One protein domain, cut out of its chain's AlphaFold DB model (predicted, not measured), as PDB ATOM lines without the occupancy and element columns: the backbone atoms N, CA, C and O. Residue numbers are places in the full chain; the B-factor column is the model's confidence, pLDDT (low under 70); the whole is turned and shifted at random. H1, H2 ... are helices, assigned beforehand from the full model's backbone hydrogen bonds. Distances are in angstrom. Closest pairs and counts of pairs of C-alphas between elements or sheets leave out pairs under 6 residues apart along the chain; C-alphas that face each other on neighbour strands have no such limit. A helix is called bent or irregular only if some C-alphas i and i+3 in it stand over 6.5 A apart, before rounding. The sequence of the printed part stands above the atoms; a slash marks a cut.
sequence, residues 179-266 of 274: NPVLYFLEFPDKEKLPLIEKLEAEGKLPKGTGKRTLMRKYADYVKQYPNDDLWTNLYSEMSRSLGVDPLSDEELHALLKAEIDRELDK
ATOM      1  N   ASN A 179     -29.343  -8.378  48.209       70.06
ATOM      2  CA  ASN A 179     -28.847  -7.640  47.056       70.06
ATOM      3  C   ASN A 179     -28.059  -6.383  47.474       70.06
ATOM      4  O   ASN A 179     -28.654  -5.353  47.795       70.06
ATOM      5  N   PRO A 180     -26.715  -6.428  47.438       71.88
ATOM      6  CA  PRO A 180     -25.889  -5.313  47.895       71.88
ATOM      7  C   PRO A 180     -25.995  -4.057  47.022       71.88
ATOM      8  O   PRO A 180     -25.675  -2.972  47.501       71.88
ATOM      9  N   VAL A 181     -26.421  -4.185  45.760       81.12
ATOM     10  CA  VAL A 181     -26.626  -3.032  44.869       81.12
ATOM     11  C   VAL A 181     -27.858  -2.267  45.307       81.12
ATOM     12  O   VAL A 181     -27.782  -1.062  45.520       81.12
ATOM     13  N   LEU A 182     -28.974  -2.975  45.476       77.56
ATOM     14  CA  LEU A 182     -30.239  -2.356  45.842       77.56
ATOM     15  C   LEU A 182     -30.155  -1.695  47.215       77.56
ATOM     16  O   LEU A 182     -30.517  -0.531  47.349       77.56
ATOM     17  N   TYR A 183     -29.553  -2.397  48.180       77.44
ATOM     18  CA  TYR A 183     -29.299  -1.843  49.505       77.44
ATOM     19  C   TYR A 183     -28.461  -0.564  49.449       77.44
ATOM     20  O   TYR A 183     -28.799   0.421  50.090       77.44
ATOM     21  N   PHE A 184     -27.376  -0.548  48.669       82.44
ATOM     22  CA  PHE A 184     -26.541   0.645  48.562       82.44
ATOM     23  C   PHE A 184     -27.250   1.805  47.861       82.44
ATOM     24  O   PHE A 184     -27.066   2.952  48.254       82.44
ATOM     25  N   LEU A 185     -28.028   1.533  46.810       85.00
ATOM     26  CA  LEU A 185     -28.783   2.580  46.129       85.00
ATOM     27  C   LEU A 185     -29.790   3.207  47.098       85.00
ATOM     28  O   LEU A 185     -29.836   4.427  47.190       85.00
ATOM     29  N   GLU A 186     -30.521   2.390  47.860       79.12
ATOM     30  CA  GLU A 186     -31.507   2.829  48.854       79.12
ATOM     31  C   GLU A 186     -30.875   3.545  50.062       79.12
ATOM     32  O   GLU A 186     -31.312   4.633  50.446       79.12
ATOM     33  N   PHE A 187     -29.794   2.978  50.603       74.56
ATOM     34  CA  PHE A 187     -29.059   3.460  51.771       74.56
ATOM     35  C   PHE A 187     -27.563   3.642  51.453       74.56
ATOM     36  O   PHE A 187     -26.726   2.829  51.860       74.56
ATOM     37  N   PRO A 188     -27.175   4.730  50.755       77.62
ATOM     38  CA  PRO A 188     -25.790   4.919  50.341       77.62
ATOM     39  C   PRO A 188     -24.866   5.076  51.548       77.62
ATOM     40  O   PRO A 188     -25.081   5.944  52.401       77.62
ATOM     41  N   ASP A 189     -23.811   4.265  51.595       77.31
ATOM     42  CA  ASP A 189     -22.830   4.258  52.679       77.31
ATOM     43  C   ASP A 189     -21.404   4.114  52.132       77.31
ATOM     44  O   ASP A 189     -21.108   3.230  51.323       77.31
ATOM     45  N   LYS A 190     -20.499   4.974  52.610       76.38
ATOM     46  CA  LYS A 190     -19.075   4.957  52.258       76.38
ATOM     47  C   LYS A 190     -18.432   3.594  52.522       76.38
ATOM     48  O   LYS A 190     -17.567   3.185  51.754       76.38
ATOM     49  N   GLU A 191     -18.874   2.864  53.545       75.75
ATOM     50  CA  GLU A 191     -18.325   1.544  53.887       75.75
ATOM     51  C   GLU A 191     -18.640   0.479  52.832       75.75
ATOM     52  O   GLU A 191     -17.909  -0.498  52.672       75.75
ATOM     53  N   LYS A 192     -19.721   0.675  52.074       75.44
ATOM     54  CA  LYS A 192     -20.149  -0.223  50.996       75.44
ATOM     55  C   LYS A 192     -19.587   0.185  49.635       75.44
ATOM     56  O   LYS A 192     -19.654  -0.606  48.696       75.44
ATOM     57  N   LEU A 193     -18.980   1.367  49.525       81.88
ATOM     58  CA  LEU A 193     -18.411   1.873  48.276       81.88
ATOM     59  C   LEU A 193     -17.401   0.909  47.620       81.88
ATOM     60  O   LEU A 193     -17.528   0.704  46.413       81.88
ATOM     61  N   PRO A 194     -16.486   0.231  48.349       85.12
ATOM     62  CA  PRO A 194     -15.558  -0.720  47.727       85.12
ATOM     63  C   PRO A 194     -16.257  -1.881  47.007       85.12
ATOM     64  O   PRO A 194     -15.788  -2.361  45.975       85.12
ATOM     65  N   LEU A 195     -17.399  -2.337  47.534       85.50
ATOM     66  CA  LEU A 195     -18.194  -3.386  46.898       85.50
ATOM     67  C   LEU A 195     -18.819  -2.885  45.593       85.50
ATOM     68  O   LEU A 195     -18.815  -3.605  44.597       85.50
ATOM     69  N   ILE A 196     -19.312  -1.650  45.579       86.62
ATOM     70  CA  ILE A 196     -19.904  -1.044  44.383       86.62
ATOM     71  C   ILE A 196     -18.843  -0.769  43.321       86.62
ATOM     72  O   ILE A 196     -19.031  -1.150  42.172       86.62
ATOM     73  N   GLU A 197     -17.689  -0.219  43.697       88.69
ATOM     74  CA  GLU A 197     -16.565  -0.003  42.775       88.69
ATOM     75  C   GLU A 197     -16.086  -1.316  42.141       88.69
ATOM     76  O   GLU A 197     -15.754  -1.357  40.953       88.69
ATOM     77  N   LYS A 198     -16.112  -2.422  42.894       91.25
ATOM     78  CA  LYS A 198     -15.844  -3.753  42.340       91.25
ATOM     79  C   LYS A 198     -16.882  -4.147  41.284       91.25
ATOM     80  O   LYS A 198     -16.504  -4.633  40.222       91.25
ATOM     81  N   LEU A 199     -18.172  -3.927  41.539       88.31
ATOM     82  CA  LEU A 199     -19.236  -4.222  40.570       88.31
ATOM     83  C   LEU A 199     -19.143  -3.341  39.314       88.31
ATOM     84  O   LEU A 199     -19.412  -3.817  38.210       88.31
ATOM     85  N   GLU A 200     -18.709  -2.090  39.455       92.62
ATOM     86  CA  GLU A 200     -18.406  -1.202  38.327       92.62
ATOM     87  C   GLU A 200     -17.210  -1.700  37.506       92.62
ATOM     88  O   GLU A 200     -17.250  -1.695  36.275       92.62
ATOM     89  N   ALA A 201     -16.150  -2.169  38.171       93.75
ATOM     90  CA  ALA A 201     -14.986  -2.757  37.510       93.75
ATOM     91  C   ALA A 201     -15.339  -4.055  36.760       93.75
ATOM     92  O   ALA A 201     -14.795  -4.315  35.689       93.75
ATOM     93  N   GLU A 202     -16.286  -4.833  37.289       92.38
ATOM     94  CA  GLU A 202     -16.853  -6.026  36.650       92.38
ATOM     95  C   GLU A 202     -17.858  -5.701  35.525       92.38
ATOM     96  O   GLU A 202     -18.360  -6.617  34.874       92.38
ATOM     97  N   GLY A 203     -18.178  -4.422  35.288       89.75
ATOM     98  CA  GLY A 203     -19.135  -3.991  34.264       89.75
ATOM     99  C   GLY A 203     -20.601  -4.285  34.604       89.75
ATOM    100  O   GLY A 203     -21.457  -4.224  33.725       89.75
ATOM    101  N   LYS A 204     -20.902  -4.606  35.867       86.12
ATOM    102  CA  LYS A 204     -22.269  -4.868  36.352       86.12
ATOM    103  C   LYS A 204     -23.037  -3.588  36.676       86.12
ATOM    104  O   LYS A 204     -24.261  -3.624  36.753       86.12
ATOM    105  N   LEU A 205     -22.324  -2.479  36.856       87.88
ATOM    106  CA  LEU A 205     -22.871  -1.138  37.039       87.88
ATOM    107  C   LEU A 205     -22.087  -0.130  36.187       87.88
ATOM    108  O   LEU A 205     -20.900  -0.347  35.923       87.88
ATOM    109  N   PRO A 206     -22.711   0.987  35.770       90.50
ATOM    110  CA  PRO A 206     -21.988   2.084  35.139       90.50
ATOM    111  C   PRO A 206     -20.885   2.621  36.058       90.50
ATOM    112  O   PRO A 206     -21.090   2.778  37.262       90.50
ATOM    113  N   LYS A 207     -19.715   2.941  35.498       91.00
ATOM    114  CA  LYS A 207     -18.604   3.508  36.276       91.00
ATOM    115  C   LYS A 207     -19.013   4.810  36.967       91.00
ATOM    116  O   LYS A 207     -19.633   5.673  36.349       91.00
ATOM    117  N   GLY A 208     -18.609   4.966  38.224       90.12
ATOM    118  CA  GLY A 208     -18.886   6.145  39.039       90.12
ATOM    119  C   GLY A 208     -20.267   6.158  39.698       90.12
ATOM    120  O   GLY A 208     -20.547   7.098  40.442       90.12
ATOM    121  N   THR A 209     -21.110   5.143  39.483       91.56
ATOM    122  CA  THR A 209     -22.431   5.015  40.123       91.56
ATOM    123  C   THR A 209     -22.331   5.134  41.641       91.56
ATOM    124  O   THR A 209     -23.046   5.940  42.234       91.56
ATOM    125  N   GLY A 210     -21.413   4.410  42.281       90.31
ATOM    126  CA  GLY A 210     -21.245   4.393  43.732       90.31
ATOM    127  C   GLY A 210     -21.004   5.784  44.302       90.31
ATOM    128  O   GLY A 210     -21.741   6.270  45.162       90.31
ATOM    129  N   LYS A 211     -20.010   6.480  43.750       91.19
ATOM    130  CA  LYS A 211     -19.651   7.822  44.211       91.19
ATOM    131  C   LYS A 211     -20.727   8.858  43.880       91.19
ATOM    132  O   LYS A 211     -21.026   9.695  44.722       91.19
ATOM    133  N   ARG A 212     -21.367   8.780  42.707       93.19
ATOM    134  CA  ARG A 212     -22.477   9.679  42.336       93.19
ATOM    135  C   ARG A 212     -23.725   9.461  43.198       93.19
ATOM    136  O   ARG A 212     -24.425  10.429  43.485       93.19
ATOM    137  N   THR A 213     -23.974   8.231  43.653       92.06
ATOM    138  CA  THR A 213     -25.059   7.910  44.604       92.06
ATOM    139  C   THR A 213     -24.770   8.522  45.970       92.06
ATOM    140  O   THR A 213     -25.631   9.168  46.565       92.06
ATOM    141  N   LEU A 214     -23.534   8.380  46.454       88.94
ATOM    142  CA  LEU A 214     -23.117   8.966  47.725       88.94
ATOM    143  C   LEU A 214     -23.154  10.501  47.677       88.94
ATOM    144  O   LEU A 214     -23.631  11.144  48.608       88.94
ATOM    145  N   MET A 215     -22.744  11.088  46.552       91.00
ATOM    146  CA  MET A 215     -22.824  12.531  46.347       91.00
ATOM    147  C   MET A 215     -24.270  13.028  46.310       91.00
ATOM    148  O   MET A 215     -24.561  14.091  46.854       91.00
ATOM    149  N   ARG A 216     -25.187  12.247  45.723       91.75
ATOM    150  CA  ARG A 216     -26.624  12.533  45.760       91.75
ATOM    151  C   ARG A 216     -27.138  12.597  47.204       91.75
ATOM    152  O   ARG A 216     -27.761  13.590  47.562       91.75
ATOM    153  N   LYS A 217     -26.800  11.609  48.043       88.19
ATOM    154  CA  LYS A 217     -27.152  11.605  49.477       88.19
ATOM    155  C   LYS A 217     -26.692  12.886  50.179       88.19
ATOM    156  O   LYS A 217     -27.462  13.491  50.917       88.19
ATOM    157  N   TYR A 218     -25.458  13.327  49.933       87.69
ATOM    158  CA  TYR A 218     -24.951  14.569  50.525       87.69
ATOM    159  C   TYR A 218     -25.682  15.805  50.001       87.69
ATOM    160  O   TYR A 218     -26.007  16.690  50.789       87.69
ATOM    161  N   ALA A 219     -26.009  15.848  48.708       88.81
ATOM    162  CA  ALA A 219     -26.812  16.926  48.136       88.81
ATOM    163  C   ALA A 219     -28.198  17.029  48.797       88.81
ATOM    164  O   ALA A 219     -28.695  18.133  49.019       88.81
ATOM    165  N   ASP A 220     -28.827  15.899  49.124       85.19
ATOM    166  CA  ASP A 220     -30.117  15.893  49.821       85.19
ATOM    167  C   ASP A 220     -29.989  16.337  51.277       85.19
ATOM    168  O   ASP A 220     -30.822  17.116  51.742       85.19
ATOM    169  N   TYR A 221     -28.923  15.937  51.977       81.50
ATOM    170  CA  TYR A 221     -28.661  16.434  53.329       81.50
ATOM    171  C   TYR A 221     -28.363  17.929  53.370       81.50
ATOM    172  O   TYR A 221     -28.821  18.590  54.293       81.50
ATOM    173  N   VAL A 222     -27.702  18.496  52.358       82.31
ATOM    174  CA  VAL A 222     -27.545  19.957  52.245       82.31
ATOM    175  C   VAL A 222     -28.904  20.656  52.134       82.31
ATOM    176  O   VAL A 222     -29.115  21.693  52.755       82.31
ATOM    177  N   LYS A 223     -29.861  20.097  51.380       81.81
ATOM    178  CA  LYS A 223     -31.221  20.667  51.289       81.81
ATOM    179  C   LYS A 223     -31.971  20.567  52.616       81.81
ATOM    180  O   LYS A 223     -32.741  21.464  52.947       81.81
ATOM    181  N   GLN A 224     -31.780  19.465  53.338       73.75
ATOM    182  CA  GLN A 224     -32.454  19.191  54.605       73.75
ATOM    183  C   GLN A 224     -31.883  20.024  55.758       73.75
ATOM    184  O   GLN A 224     -32.634  20.551  56.576       73.75
ATOM    185  N   TYR A 225     -30.562  20.164  55.795       76.00
ATOM    186  CA  TYR A 225     -29.809  20.843  56.840       76.00
ATOM    187  C   TYR A 225     -28.972  21.973  56.221       76.00
ATOM    188  O   TYR A 225     -27.745  21.921  56.239       76.00
ATOM    189  N   PRO A 226     -29.609  23.026  55.675       72.88
ATOM    190  CA  PRO A 226     -28.909  24.077  54.931       72.88
ATOM    191  C   PRO A 226     -27.938  24.908  55.782       72.88
ATOM    192  O   PRO A 226     -27.123  25.638  55.230       72.88
ATOM    193  N   ASN A 227     -28.027  24.805  57.112       79.19
ATOM    194  CA  ASN A 227     -27.138  25.480  58.061       79.19
ATOM    195  C   ASN A 227     -26.055  24.546  58.635       79.19
ATOM    196  O   ASN A 227     -25.383  24.924  59.592       79.19
ATOM    197  N   ASP A 228     -25.935  23.320  58.117       76.38
ATOM    198  CA  ASP A 228     -24.923  22.350  58.531       76.38
ATOM    199  C   ASP A 228     -23.777  22.315  57.504       76.38
ATOM    200  O   ASP A 228     -23.911  21.844  56.365       76.38
ATOM    201  N   ASP A 229     -22.627  22.839  57.923       79.81
ATOM    202  CA  ASP A 229     -21.432  22.941  57.090       79.81
ATOM    203  C   ASP A 229     -20.822  21.568  56.765       79.81
ATOM    204  O   ASP A 229     -20.127  21.438  55.753       79.81
ATOM    205  N   LEU A 230     -21.087  20.523  57.564       80.06
ATOM    206  CA  LEU A 230     -20.544  19.182  57.334       80.06
ATOM    207  C   LEU A 230     -20.992  18.638  55.977       80.06
ATOM    208  O   LEU A 230     -20.163  18.239  55.154       80.06
ATOM    209  N   TRP A 231     -22.300  18.647  55.718       83.31
ATOM    210  CA  TRP A 231     -22.860  18.110  54.476       83.31
ATOM    211  C   TRP A 231     -22.458  18.944  53.270       83.31
ATOM    212  O   TRP A 231     -22.149  18.395  52.212       83.31
ATOM    213  N   THR A 232     -22.377  20.261  53.453       81.38
ATOM    214  CA  THR A 232     -21.914  21.191  52.420       81.38
ATOM    215  C   THR A 232     -20.457  20.918  52.042       81.38
ATOM    216  O   THR A 232     -20.119  20.883  50.852       81.38
ATOM    217  N   ASN A 233     -19.599  20.654  53.030       81.56
ATOM    218  CA  ASN A 233     -18.196  20.307  52.817       81.56
ATOM    219  C   ASN A 233     -18.042  18.942  52.138       81.56
ATOM    220  O   ASN A 233     -17.346  18.857  51.126       81.56
ATOM    221  N   LEU A 234     -18.737  17.908  52.623       84.62
ATOM    222  CA  LEU A 234     -18.707  16.563  52.033       84.62
ATOM    223  C   LEU A 234     -19.212  16.557  50.584       84.62
ATOM    224  O   LEU A 234     -18.595  15.942  49.711       84.62
ATOM    225  N   TYR A 235     -20.301  17.277  50.301       85.81
ATOM    226  CA  TYR A 235     -20.808  17.446  48.940       85.81
ATOM    227  C   TYR A 235     -19.788  18.164  48.045       85.81
ATOM    228  O   TYR A 235     -19.494  17.702  46.942       85.81
ATOM    229  N   SER A 236     -19.197  19.260  48.532       85.25
ATOM    230  CA  SER A 236     -18.207  20.045  47.783       85.25
ATOM    231  C   SER A 236     -16.923  19.267  47.496       85.25
ATOM    232  O   SER A 236     -16.391  19.340  46.389       85.25
ATOM    233  N   GLU A 237     -16.407  18.525  48.475       86.44
ATOM    234  CA  GLU A 237     -15.226  17.674  48.318       86.44
ATOM    235  C   GLU A 237     -15.478  16.592  47.267       86.44
ATOM    236  O   GLU A 237     -14.694  16.432  46.326       86.44
ATOM    237  N   MET A 238     -16.616  15.904  47.377       83.25
ATOM    238  CA  MET A 238     -16.977  14.841  46.451       83.25
ATOM    239  C   MET A 238     -17.177  15.376  45.032       83.25
ATOM    240  O   MET A 238     -16.605  14.817  44.095       83.25
ATOM    241  N   SER A 239     -17.876  16.503  44.881       85.81
ATOM    242  CA  SER A 239     -18.087  17.173  43.593       85.81
ATOM    243  C   SER A 239     -16.764  17.548  42.918       85.81
ATOM    244  O   SER A 239     -16.556  17.223  41.747       85.81
ATOM    245  N   ARG A 240     -15.810  18.122  43.667       85.69
ATOM    246  CA  ARG A 240     -14.460  18.423  43.152       85.69
ATOM    247  C   ARG A 240     -13.691  17.166  42.752       85.69
ATOM    248  O   ARG A 240     -12.994  17.188  41.743       85.69
ATOM    249  N   SER A 241     -13.794  16.094  43.540       80.00
ATOM    250  CA  SER A 241     -13.059  14.846  43.291       80.00
ATOM    251  C   SER A 241     -13.567  14.083  42.064       80.00
ATOM    252  O   SER A 241     -12.793  13.416  41.380       80.00
ATOM    253  N   LEU A 242     -14.869  14.174  41.795       80.25
ATOM    254  CA  LEU A 242     -15.546  13.415  40.753       80.25
ATOM    255  C   LEU A 242     -15.613  14.153  39.423       80.25
ATOM    256  O   LEU A 242     -15.594  13.505  38.377       80.25
ATOM    257  N   GLY A 243     -15.728  15.483  39.454       79.44
ATOM    258  CA  GLY A 243     -15.932  16.290  38.251       79.44
ATOM    259  C   GLY A 243     -17.212  15.937  37.482       79.44
ATOM    260  O   GLY A 243     -17.308  16.237  36.296       79.44
ATOM    261  N   VAL A 244     -18.171  15.273  38.134       79.25
ATOM    262  CA  VAL A 244     -19.471  14.888  37.577       79.25
ATOM    263  C   VAL A 244     -20.576  15.206  38.572       79.25
ATOM    264  O   VAL A 244     -20.328  15.276  39.775       79.25
ATOM    265  N   ASP A 245     -21.791  15.365  38.056       87.56
ATOM    266  CA  ASP A 245     -22.983  15.669  38.841       87.56
ATOM    267  C   ASP A 245     -23.483  14.459  39.647       87.56
ATOM    268  O   ASP A 245     -23.186  13.301  39.300       87.56
ATOM    269  N   PRO A 246     -24.252  14.693  40.733       91.25
ATOM    270  CA  PRO A 246     -24.885  13.607  41.473       91.25
ATOM    271  C   PRO A 246     -25.808  12.812  40.544       91.25
ATOM    272  O   PRO A 246     -26.164  13.270  39.458       91.25
ATOM    273  N   LEU A 247     -26.165  11.590  40.942       92.00
ATOM    274  CA  LEU A 247     -27.156  10.815  40.189       92.00
ATOM    275  C   LEU A 247     -28.451  11.620  40.042       92.00
ATOM    276  O   LEU A 247     -28.965  12.135  41.039       92.00
ATOM    277  N   SER A 248     -28.965  11.719  38.814       91.50
ATOM    278  CA  SER A 248     -30.274  12.321  38.569       91.50
ATOM    279  C   SER A 248     -31.399  11.397  39.046       91.50
ATOM    280  O   SER A 248     -31.189  10.205  39.293       91.50
ATOM    281  N   ASP A 249     -32.611  11.940  39.153       91.44
ATOM    282  CA  ASP A 249     -33.803  11.158  39.490       91.44
ATOM    283  C   ASP A 249     -34.085  10.089  38.429       91.44
ATOM    284  O   ASP A 249     -34.406   8.951  38.764       91.44
ATOM    285  N   GLU A 250     -33.911  10.412  37.148       93.00
ATOM    286  CA  GLU A 250     -34.109   9.479  36.036       93.00
ATOM    287  C   GLU A 250     -33.098   8.331  36.066       93.00
ATOM    288  O   GLU A 250     -33.471   7.170  35.878       93.00
ATOM    289  N   GLU A 251     -31.824   8.634  36.322       93.62
ATOM    290  CA  GLU A 251     -30.776   7.616  36.405       93.62
ATOM    291  C   GLU A 251     -30.982   6.707  37.617       93.62
ATOM    292  O   GLU A 251     -30.903   5.482  37.501       93.62
ATOM    293  N   LEU A 252     -31.285   7.297  38.776       92.06
ATOM    294  CA  LEU A 252     -31.576   6.548  39.992       92.06
ATOM    295  C   LEU A 252     -32.817   5.667  39.815       92.06
ATOM    296  O   LEU A 252     -32.802   4.507  40.225       92.06
ATOM    297  N   HIS A 253     -33.862   6.181  39.159       93.06
ATOM    298  CA  HIS A 253     -35.055   5.406  38.828       93.06
ATOM    299  C   HIS A 253     -34.697   4.209  37.954       93.06
ATOM    300  O   HIS A 253     -35.054   3.083  38.295       93.06
ATOM    301  N   ALA A 254     -33.956   4.421  36.867       93.69
ATOM    302  CA  ALA A 254     -33.568   3.340  35.970       93.69
ATOM    303  C   ALA A 254     -32.763   2.245  36.696       93.69
ATOM    304  O   ALA A 254     -33.039   1.060  36.506       93.69
ATOM    305  N   LEU A 255     -31.815   2.632  37.556       92.56
ATOM    306  CA  LEU A 255     -30.995   1.700  38.336       92.56
ATOM    307  C   LEU A 255     -31.821   0.911  39.358       92.56
ATOM    308  O   LEU A 255     -31.753  -0.319  39.378       92.56
ATOM    309  N   LEU A 256     -32.621   1.602  40.177       90.12
ATOM    310  CA  LEU A 256     -33.484   0.963  41.172       90.12
ATOM    311  C   LEU A 256     -34.493   0.036  40.500       90.12
ATOM    312  O   LEU A 256     -34.629  -1.112  40.907       90.12
ATOM    313  N   LYS A 257     -35.163   0.501  39.440       90.88
ATOM    314  CA  LYS A 257     -36.157  -0.294  38.719       90.88
ATOM    315  C   LYS A 257     -35.538  -1.572  38.158       90.88
ATOM    316  O   LYS A 257     -36.099  -2.638  38.377       90.88
ATOM    317  N   ALA A 258     -34.384  -1.478  37.496       90.69
ATOM    318  CA  ALA A 258     -33.709  -2.640  36.921       90.69
ATOM    319  C   ALA A 258     -33.322  -3.684  37.982       90.69
ATOM    320  O   ALA A 258     -33.396  -4.887  37.725       90.69
ATOM    321  N   GLU A 259     -32.915  -3.242  39.175       87.56
ATOM    322  CA  GLU A 259     -32.576  -4.155  40.266       87.56
ATOM    323  C   GLU A 259     -33.824  -4.750  40.937       87.56
ATOM    324  O   GLU A 259     -33.841  -5.942  41.235       87.56
ATOM    325  N   ILE A 260     -34.893  -3.963  41.102       87.00
ATOM    326  CA  ILE A 260     -36.193  -4.439  41.599       87.00
ATOM    327  C   ILE A 260     -36.782  -5.484  40.643       87.00
ATOM    328  O   ILE A 260     -37.157  -6.561  41.101       87.00
ATOM    329  N   ASP A 261     -36.812  -5.209  39.333       88.50
ATOM    330  CA  ASP A 261     -37.273  -6.154  38.303       88.50
ATOM    331  C   ASP A 261     -36.516  -7.488  38.426       88.50
ATOM    332  O   ASP A 261     -37.118  -8.560  38.484       88.50
ATOM    333  N   ARG A 262     -35.182  -7.428  38.551       85.56
ATOM    334  CA  ARG A 262     -34.333  -8.618  38.701       85.56
ATOM    335  C   ARG A 262     -34.669  -9.422  39.959       85.56
ATOM    336  O   ARG A 262     -34.669 -10.653  39.914       85.56
ATOM    337  N   GLU A 263     -34.896  -8.758  41.087       82.31
ATOM    338  CA  GLU A 263     -35.224  -9.429  42.349       82.31
ATOM    339  C   GLU A 263     -36.642 -10.014  42.349       82.31
ATOM    340  O   GLU A 263     -36.848 -11.117  42.865       82.31
ATOM    341  N   LEU A 264     -37.598  -9.338  41.712       81.44
ATOM    342  CA  LEU A 264     -38.949  -9.854  41.493       81.44
ATOM    343  C   LEU A 264     -38.934 -11.111  40.612       81.44
ATOM    344  O   LEU A 264     -39.512 -12.133  40.995       81.44
ATOM    345  N   ASP A 265     -38.204 -11.076  39.495       84.25
ATOM    346  CA  ASP A 265     -38.074 -12.207  38.571       84.25
ATOM    347  C   ASP A 265     -37.481 -13.445  39.258       84.25
ATOM    348  O   ASP A 265     -38.020 -14.549  39.130       84.25
ATOM    349  N   LYS A 266     -36.407 -13.276  40.046       80.06
ATOM    350  CA  LYS A 266     -35.794 -14.370  40.828       80.06
ATOM    351  C   LYS A 266     -36.781 -15.035  41.785       80.06
ATOM    352  O   LYS A 266     -36.677 -16.235  42.037       80.06
TER     353      LYS A 266
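This is residues 179 to 266 of the 274 residues of an uncharacterized protein of Parcubacteria group bacterium RIFCSPLOWO2_01_FULL_48_18 (UniProt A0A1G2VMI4). The longest helix, H5, makes one end of an elongated arrangement and the hairpin of H3 and H4 makes the other, with H3 nearest the middle. H1 packs on H5, H2 folds back on the first residues of H3, and residues 243 to 248 cross over H3 between H4 and H5; the turn at residues 224 to 229 sticks out at the hairpin's end. The printed part has 88 residues with five named helices, H1 to H5 in order, and no named strand; the class is all helix. It is compact, with a radius of gyration of the C-alphas of 13.4 A, and spans 44 by 24 by 22 A.

H5, residues 249 to 266, touches H1, residues 180 to 186, with residues 252 to 260 alone. The closest C-alphas are those of Leu 182 and Glu 259, 6.3 A apart, at a steep tilt of 42 degrees, opposite ways. H2, residues 190 to 201, only just touches H1, with 3 pairs of C-alphas within 8 A and with residues 192 to 196 alone; the closest are those of Phe 184 and Lys 192, at 6.9 A. H3, residues 209 to 224, forms a helical hairpin with H2, touching it with residues 209 to 214 alone; the C-alphas of Ile 196 and Gly 210 are the closest, at 5.6 A, and the tilt of 36 degrees is only just steep. H3 and H4, residues 229 to 242, form a second helical hairpin at a shallow tilt of 28 degrees, opposite ways; their closest C-alphas, those of Tyr 218 and Tyr 235, are 5.3 A apart. H3 and H5 are near each other, while H4 and H5 are apart, and so are H2 and H5. The helix packing is mostly crossed. Every O i to N i+4 pair is within hydrogen-bond range in H1, H3, H4 and H5; in H2 6 of 8 are.

H5 measures 25.6 A from first to last C-alpha, beginning at C-alpha 249 (-33.803, 11.158, 39.490) and ending at C-alpha 266 (-35.794, -14.370, 40.828). H3 measures 22.6 A, H4 19.8 A and H2 17.1 A. H2 is irregular: C-alphas 191 and 194 are 7.1 A apart. H1 has seven residues, from C-alpha 180 at (-25.889, -5.313, 47.895).

The two C-alphas farthest apart are those of Asn 227 and Lys 266, at 44.3 A. The first and last printed C-alphas, Asn 179 and Lys 266, are 11.5 A apart. The printed part has no cut and no long link. The mean pLDDT of the printed part is 85.1, and no printed residue is under 70.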